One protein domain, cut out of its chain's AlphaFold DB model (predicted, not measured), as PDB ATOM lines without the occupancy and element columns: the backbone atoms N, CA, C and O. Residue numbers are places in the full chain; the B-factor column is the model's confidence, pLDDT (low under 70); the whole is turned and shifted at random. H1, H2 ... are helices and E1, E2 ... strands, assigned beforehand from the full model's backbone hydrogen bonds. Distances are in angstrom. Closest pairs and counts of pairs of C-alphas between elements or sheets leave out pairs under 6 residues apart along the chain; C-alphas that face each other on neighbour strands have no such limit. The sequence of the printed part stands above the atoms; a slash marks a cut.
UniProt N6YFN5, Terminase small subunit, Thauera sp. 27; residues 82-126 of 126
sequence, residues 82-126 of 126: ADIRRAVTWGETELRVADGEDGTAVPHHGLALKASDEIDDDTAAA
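Overview. This is residues 82 to 126 of the 126 residues of the protein "Terminase small subunit" of Thauera sp. 27 (UniProt N6YFN5). A long, narrow two-stranded hairpin, E1 and E2, makes the length of this domain, with two very short helices, H1 and H2, packed together at one end and the loop of residues 98 to 104 at the other. The printed part runs out along E1 and folds back along E2, and its first and last residues, Ala 82 and Ala 126, both lie at the helix end. The printed part has 45 residues, with two named helices and two named strands in the order H1, E1, E2, H2; the sheet, in the order E1, E2, is antiparallel, and the class is mixed, helices and strands. The whole is extended, with a radius of gyration of the C-alphas of 15.2 A, and the C-alphas span 46 by 17 by 12 A, a rod.

Arrangement. H1, residues 84 to 87, is joined by a tight link to E1, residues 88 to 97. E1 bends by 60 degrees at residue 92. A short link leads on to E2, residues 105 to 113, and the two strands form a hairpin, antiparallel at 157 degrees between their directions. C-alphas 88 and 113, which face each other, are 4.5 A apart, and at the other end C-alphas 97 and 105, which also face each other, are 4.1 A apart. N 89 and O 112, at 2.8 A, and N 108 and O 94, at 2.7 A, are within hydrogen-bond range. The closest C-alphas of H1 and E2 are those of Ala 87 and Leu 113, 6.2 A apart. A short link follows E2 and leads to H2, residues 121 to 124. H1 and H2 touch, their closest C-alphas being those of Ala 87 and Thr 123, 6.8 A apart. H2 and E1 are apart. Both helices are too short for a pair of O i and N i+4 inside them; in each, the one pair of O i and N i+3 is within hydrogen-bond range.

Along the chain. H1 begins at C-alpha 84, at (39.747, 159.828, 84.464), and is 5.3 A from first to last C-alpha. E1 is 24.7 A long and ends at C-alpha 97, at (36.652, 179.240, 66.077). E2 is 25.3 A long, from Ala 105 to Leu 113. H2 is 4.8 A long and ends at C-alpha 124, at (36.744, 150.000, 84.679).

Size, cuts and confidence. The two C-alphas farthest apart, those of Glu 101 and Asp 121, are 46.0 A apart, while the first and last printed C-alphas, those of Ala 82 and Ala 126, are 6.6 A apart. Ala 126 is the chain's last residue. The printed part has no cut and no long link. The mean pLDDT of the printed part is 80.7; residues 99 to 101 and 124 to 126 are under 70.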
ATOM      1  N   ALA A  82      38.060 157.711  91.397       88.56
ATOM      2  CA  ALA A  82      38.352 157.434  89.998       88.56
ATOM      3  C   ALA A  82      39.258 158.524  89.403       88.56
ATOM      4  O   ALA A  82      39.008 159.723  89.548       88.56
ATOM      5  N   ASP A  83      40.300 158.106  88.683       87.94
ATOM      6  CA  ASP A  83      41.169 159.006  87.929       87.94
ATOM      7  C   ASP A  83      40.884 158.867  86.434       87.94
ATOM      8  O   ASP A  83      41.365 157.944  85.773       87.94
ATOM      9  N   ILE A  84      40.137 159.824  85.881       86.25
ATOM     10  CA  ILE A  84      39.747 159.828  84.464       86.25
ATOM     11  C   ILE A  84      40.951 159.754  83.511       86.25
ATOM     12  O   ILE A  84      40.836 159.208  82.416       86.25
ATOM     13  N   ARG A  85      42.137 160.225  83.924       86.12
ATOM     14  CA  ARG A  85      43.366 160.170  83.109       86.12
ATOM     15  C   ARG A  85      43.845 158.738  82.868       86.12
ATOM     16  O   ARG A  85      44.657 158.500  81.976       86.12
ATOM     17  N   ARG A  86      43.363 157.778  83.660       87.06
ATOM     18  CA  ARG A  86      43.629 156.355  83.449       87.06
ATOM     19  C   ARG A  86      42.763 155.781  82.332       87.06
ATOM     20  O   ARG A  86      43.273 154.940  81.602       87.06
ATOM     21  N   ALA A  87      41.544 156.292  82.142       87.81
ATOM     22  CA  ALA A  87      40.574 155.805  81.157       87.81
ATOM     23  C   ALA A  87      40.687 156.463  79.769       87.81
ATOM     24  O   ALA A  87      40.234 155.891  78.778       87.81
ATOM     25  N   VAL A  88      41.283 157.657  79.677       90.75
ATOM     26  CA  VAL A  88      41.403 158.396  78.410       90.75
ATOM     27  C   VAL A  88      42.844 158.760  78.083       90.75
ATOM     28  O   VAL A  88      43.669 158.996  78.966       90.75
ATOM     29  N   THR A  89      43.125 158.855  76.791       88.12
ATOM     30  CA  THR A  89      44.327 159.480  76.247       88.12
ATOM     31  C   THR A  89      43.954 160.859  75.716       88.12
ATOM     32  O   THR A  89      43.025 161.006  74.920       88.12
ATOM     33  N   TRP A  90      44.683 161.873  76.174       86.12
ATOM     34  CA  TRP A  90      44.502 163.254  75.744       86.12
ATOM     35  C   TRP A  90      45.248 163.467  74.429       86.12
ATOM     36  O   TRP A  90      46.454 163.237  74.349       86.12
ATOM     37  N   GLY A  91      44.506 163.858  73.399       81.25
ATOM     38  CA  GLY A  91      45.047 164.259  72.110       81.25
ATOM     39  C   GLY A  91      45.554 165.698  72.129       81.25
ATOM     40  O   GLY A  91      45.515 166.393  73.148       81.25
ATOM     41  N   GLU A  92      46.025 166.155  70.974       80.38
ATOM     42  CA  GLU A  92      46.476 167.534  70.812       80.38
ATOM     43  C   GLU A  92      45.339 168.537  71.068       80.38
ATOM     44  O   GLU A  92      44.149 168.242  70.913       80.38
ATOM     45  N   THR A  93      45.724 169.734  71.513       82.44
ATOM     46  CA  THR A  93      44.784 170.843  71.693       82.44
ATOM     47  C   THR A  93      44.664 171.606  70.383       82.44
ATOM     48  O   THR A  93      45.632 172.206  69.924       82.44
ATOM     49  N   GLU A  94      43.470 171.610  69.803       83.38
ATOM     50  CA  GLU A  94      43.141 172.347  68.587       83.38
ATOM     51  C   GLU A  94      42.429 173.652  68.948       83.38
ATOM     52  O   GLU A  94      41.510 173.655  69.758       83.38
ATOM     53  N   LEU A  95      42.795 174.774  68.331       82.81
ATOM     54  CA  LEU A  95      42.004 176.000  68.439       82.81
ATOM     55  C   LEU A  95      40.904 175.966  67.381       82.81
ATOM     56  O   LEU A  95      41.194 175.972  66.186       82.81
ATOM     57  N   ARG A  96      39.642 175.942  67.813       80.00
ATOM     58  CA  ARG A  96      38.487 176.019  66.916       80.00
ATOM     59  C   ARG A  96      37.784 177.346  67.111       80.00
ATOM     60  O   ARG A  96      37.532 177.752  68.240       80.00
ATOM     61  N   VAL A  97      37.483 178.034  66.018       78.38
ATOM     62  CA  VAL A  97      36.652 179.240  66.077       78.38
ATOM     63  C   VAL A  97      35.248 178.801  66.486       78.38
ATOM     64  O   VAL A  97      34.675 177.927  65.840       78.38
ATOM     65  N   ALA A  98      34.735 179.336  67.593       73.69
ATOM     66  CA  ALA A  98      33.364 179.074  68.012       73.69
ATOM     67  C   ALA A  98      32.389 179.680  66.992       73.69
ATOM     68  O   ALA A  98      32.665 180.751  66.458       73.69
ATOM     69  N   ASP A  99      31.233 179.044  66.781       68.31
ATOM     70  CA  ASP A  99      30.183 179.474  65.832       68.31
ATOM     71  C   ASP A  99      29.488 180.817  66.204       68.31
ATOM     72  O   ASP A  99      28.384 181.107  65.747       68.31
ATOM     73  N   GLY A 100      30.106 181.653  67.045       66.88
ATOM     74  CA  GLY A 100      29.635 182.995  67.396       66.88
ATOM     75  C   GLY A 100      30.166 184.087  66.459       66.88
ATOM     76  O   GLY A 100      31.223 183.939  65.845       66.88
ATOM     77  N   GLU A 101      29.455 185.219  66.392       61.16
ATOM     78  CA  GLU A 101      29.774 186.372  65.521       61.16
ATOM     79  C   GLU A 101      31.156 187.001  65.793       61.16
ATOM     80  O   GLU A 101      31.713 187.683  64.932       61.16
ATOM     81  N   ASP A 102      31.750 186.719  66.953       76.31
ATOM     82  CA  ASP A 102      32.943 187.404  67.455       76.31
ATOM     83  C   ASP A 102      34.264 186.739  67.021       76.31
ATOM     84  O   ASP A 102      35.345 187.194  67.400       76.31
ATOM     85  N   GLY A 103      34.211 185.627  66.274       72.06
ATOM     86  CA  GLY A 103      35.404 184.936  65.758       72.06
ATOM     87  C   GLY A 103      36.355 184.406  66.843       72.06
ATOM     88  O   GLY A 103      37.546 184.215  66.594       72.06
ATOM     89  N   THR A 104      35.854 184.185  68.061       81.81
ATOM     90  CA  THR A 104      36.683 183.772  69.201       81.81
ATOM     91  C   THR A 104      37.145 182.324  69.038       81.81
ATOM     92  O   THR A 104      36.332 181.412  68.887       81.81
ATOM     93  N   ALA A 105      38.460 182.102  69.098       82.00
ATOM     94  CA  ALA A 105      39.045 180.766  69.100       82.00
ATOM     95  C   ALA A 105      38.967 180.138  70.500       82.00
ATOM     96  O   ALA A 105      39.462 180.706  71.475       82.00
ATOM     97  N   VAL A 106      38.372 178.952  70.587       84.25
ATOM     98  CA  VAL A 106      38.228 178.159  71.807       84.25
ATOM     99  C   VAL A 106      39.108 176.910  71.695       84.25
ATOM    100  O   VAL A 106      39.062 176.219  70.671       84.25
ATOM    101  N   PRO A 107      39.927 176.594  72.713       82.81
ATOM    102  CA  PRO A 107      40.684 175.352  72.736       82.81
ATOM    103  C   PRO A 107      39.743 174.146  72.840       82.81
ATOM    104  O   PRO A 107      38.906 174.054  73.735       82.81
ATOM    105  N   HIS A 108      39.912 173.208  71.920       83.25
ATOM    106  CA  HIS A 108      39.307 171.887  71.899       83.25
ATOM    107  C   HIS A 108      40.381 170.851  72.217       83.25
ATOM    108  O   HIS A 108      41.407 170.783  71.545       83.25
ATOM    109  N   HIS A 109      40.135 170.015  73.220       83.12
ATOM    110  CA  HIS A 109      41.022 168.908  73.565       83.12
ATOM    111  C   HIS A 109      40.484 167.619  72.941       83.12
ATOM    112  O   HIS A 109      39.357 167.214  73.236       83.12
ATOM    113  N   GLY A 110      41.271 166.977  72.074       83.56
ATOM    114  CA  GLY A 110      40.942 165.641  71.582       83.56
ATOM    115  C   GLY A 110      40.950 164.627  72.729       83.56
ATOM    116  O   GLY A 110      41.836 164.654  73.582       83.56
ATOM    117  N   LEU A 111      39.974 163.723  72.760       88.12
ATOM    118  CA  LEU A 111      39.894 162.640  73.738       88.12
ATOM    119  C   LEU A 111      39.722 161.313  73.007       88.12
ATOM    120  O   LEU A 111      38.819 161.176  72.182       88.12
ATOM    121  N   ALA A 112      40.563 160.334  73.336       88.00
ATOM    122  CA  ALA A 112      40.398 158.946  72.922       88.00
ATOM    123  C   ALA A 112      40.212 158.067  74.163       88.00
ATOM    124  O   ALA A 112      41.004 158.145  75.102       88.00
ATOM    125  N   LEU A 113      39.170 157.236  74.179       86.56
ATOM    126  CA  LEU A 113      38.997 156.225  75.222       86.56
ATOM    127  C   LEU A 113      40.042 155.123  75.026       86.56
ATOM    128  O   LEU A 113      40.279 154.702  73.893       86.56
ATOM    129  N   LYS A 114      40.659 154.664  76.117       88.31
ATOM    130  CA  LYS A 114      41.517 153.474  76.069       88.31
ATOM    131  C   LYS A 114      40.669 152.219  75.877       88.31
ATOM    132  O   LYS A 114      39.487 152.207  76.230       88.31
ATOM    133  N   ALA A 115      41.259 151.177  75.297       86.56
ATOM    134  CA  ALA A 115      40.568 149.904  75.152       86.56
ATOM    135  C   ALA A 115      40.313 149.277  76.535       86.56
ATOM    136  O   ALA A 115      41.071 149.499  77.477       86.56
ATOM    137  N   SER A 116      39.225 148.516  76.678       83.75
ATOM    138  CA  SER A 116      38.800 147.994  77.989       83.75
ATOM    139  C   SER A 116      39.814 147.041  78.629       83.75
ATOM    140  O   SER A 116      39.817 146.911  79.844       83.75
ATOM    141  N   ASP A 117      40.636 146.364  77.834       87.00
ATOM    142  CA  ASP A 117      41.715 145.473  78.271       87.00
ATOM    143  C   ASP A 117      42.984 146.225  78.718       87.00
ATOM    144  O   ASP A 117      43.858 145.640  79.355       87.00
ATOM    145  N   GLU A 118      43.071 147.524  78.426       85.44
ATOM    146  CA  GLU A 118      44.153 148.422  78.849       85.44
ATOM    147  C   GLU A 118      43.788 149.259  80.090       85.44
ATOM    148  O   GLU A 118      44.598 150.064  80.564       85.44
ATOM    149  N   ILE A 119      42.567 149.100  80.608       84.06
ATOM    150  CA  ILE A 119      42.042 149.812  81.776       84.06
ATOM    151  C   ILE A 119      42.009 148.835  82.954       84.06
ATOM    152  O   ILE A 119      41.495 147.728  82.835       84.06
ATOM    153  N   ASP A 120      42.565 149.233  84.098       82.06
ATOM    154  CA  ASP A 120      42.506 148.414  85.312       82.06
ATOM    155  C   ASP A 120      41.080 148.283  85.855       82.06
ATOM    156  O   ASP A 120      40.273 149.201  85.717       82.06
ATOM    157  N   ASP A 121      40.798 147.167  86.531       78.25
ATOM    158  CA  ASP A 121      39.469 146.850  87.067       78.25
ATOM    159  C   ASP A 121      38.906 147.953  87.975       78.25
ATOM    160  O   ASP A 121      37.703 148.199  87.961       78.25
ATOM    161  N   ASP A 122      39.753 148.656  88.732       74.06
ATOM    162  CA  ASP A 122      39.313 149.744  89.612       74.06
ATOM    163  C   ASP A 122      38.829 150.965  88.815       74.06
ATOM    164  O   ASP A 122      37.871 151.629  89.212       74.06
ATOM    165  N   THR A 123      39.462 151.242  87.676       77.50
ATOM    166  CA  THR A 123      39.058 152.299  86.740       77.50
ATOM    167  C   THR A 123      37.891 151.853  85.851       77.50
ATOM    168  O   THR A 123      37.054 152.675  85.492       77.50
ATOM    169  N   ALA A 124      37.811 150.567  85.503       66.88
ATOM    170  CA  ALA A 124      36.744 150.000  84.679       66.88
ATOM    171  C   ALA A 124      35.434 149.768  85.455       66.88
ATOM    172  O   ALA A 124      34.364 149.703  84.851       66.88
ATOM    173  N   ALA A 125      35.509 149.626  86.781       60.50
ATOM    174  CA  ALA A 125      34.365 149.374  87.656       60.50
ATOM    175  C   ALA A 125      33.706 150.643  88.235       60.50
ATOM    176  O   ALA A 125      32.797 150.506  89.059       60.50
ATOM    177  N   ALA A 126      34.171 151.840  87.858       57.03
ATOM    178  CA  ALA A 126      33.613 153.136  88.263       57.03
ATOM    179  C   ALA A 126      32.627 153.680  87.218       57.03
ATOM    180  O   ALA A 126      31.584 154.232  87.643       57.03
TER     181      ALA A 126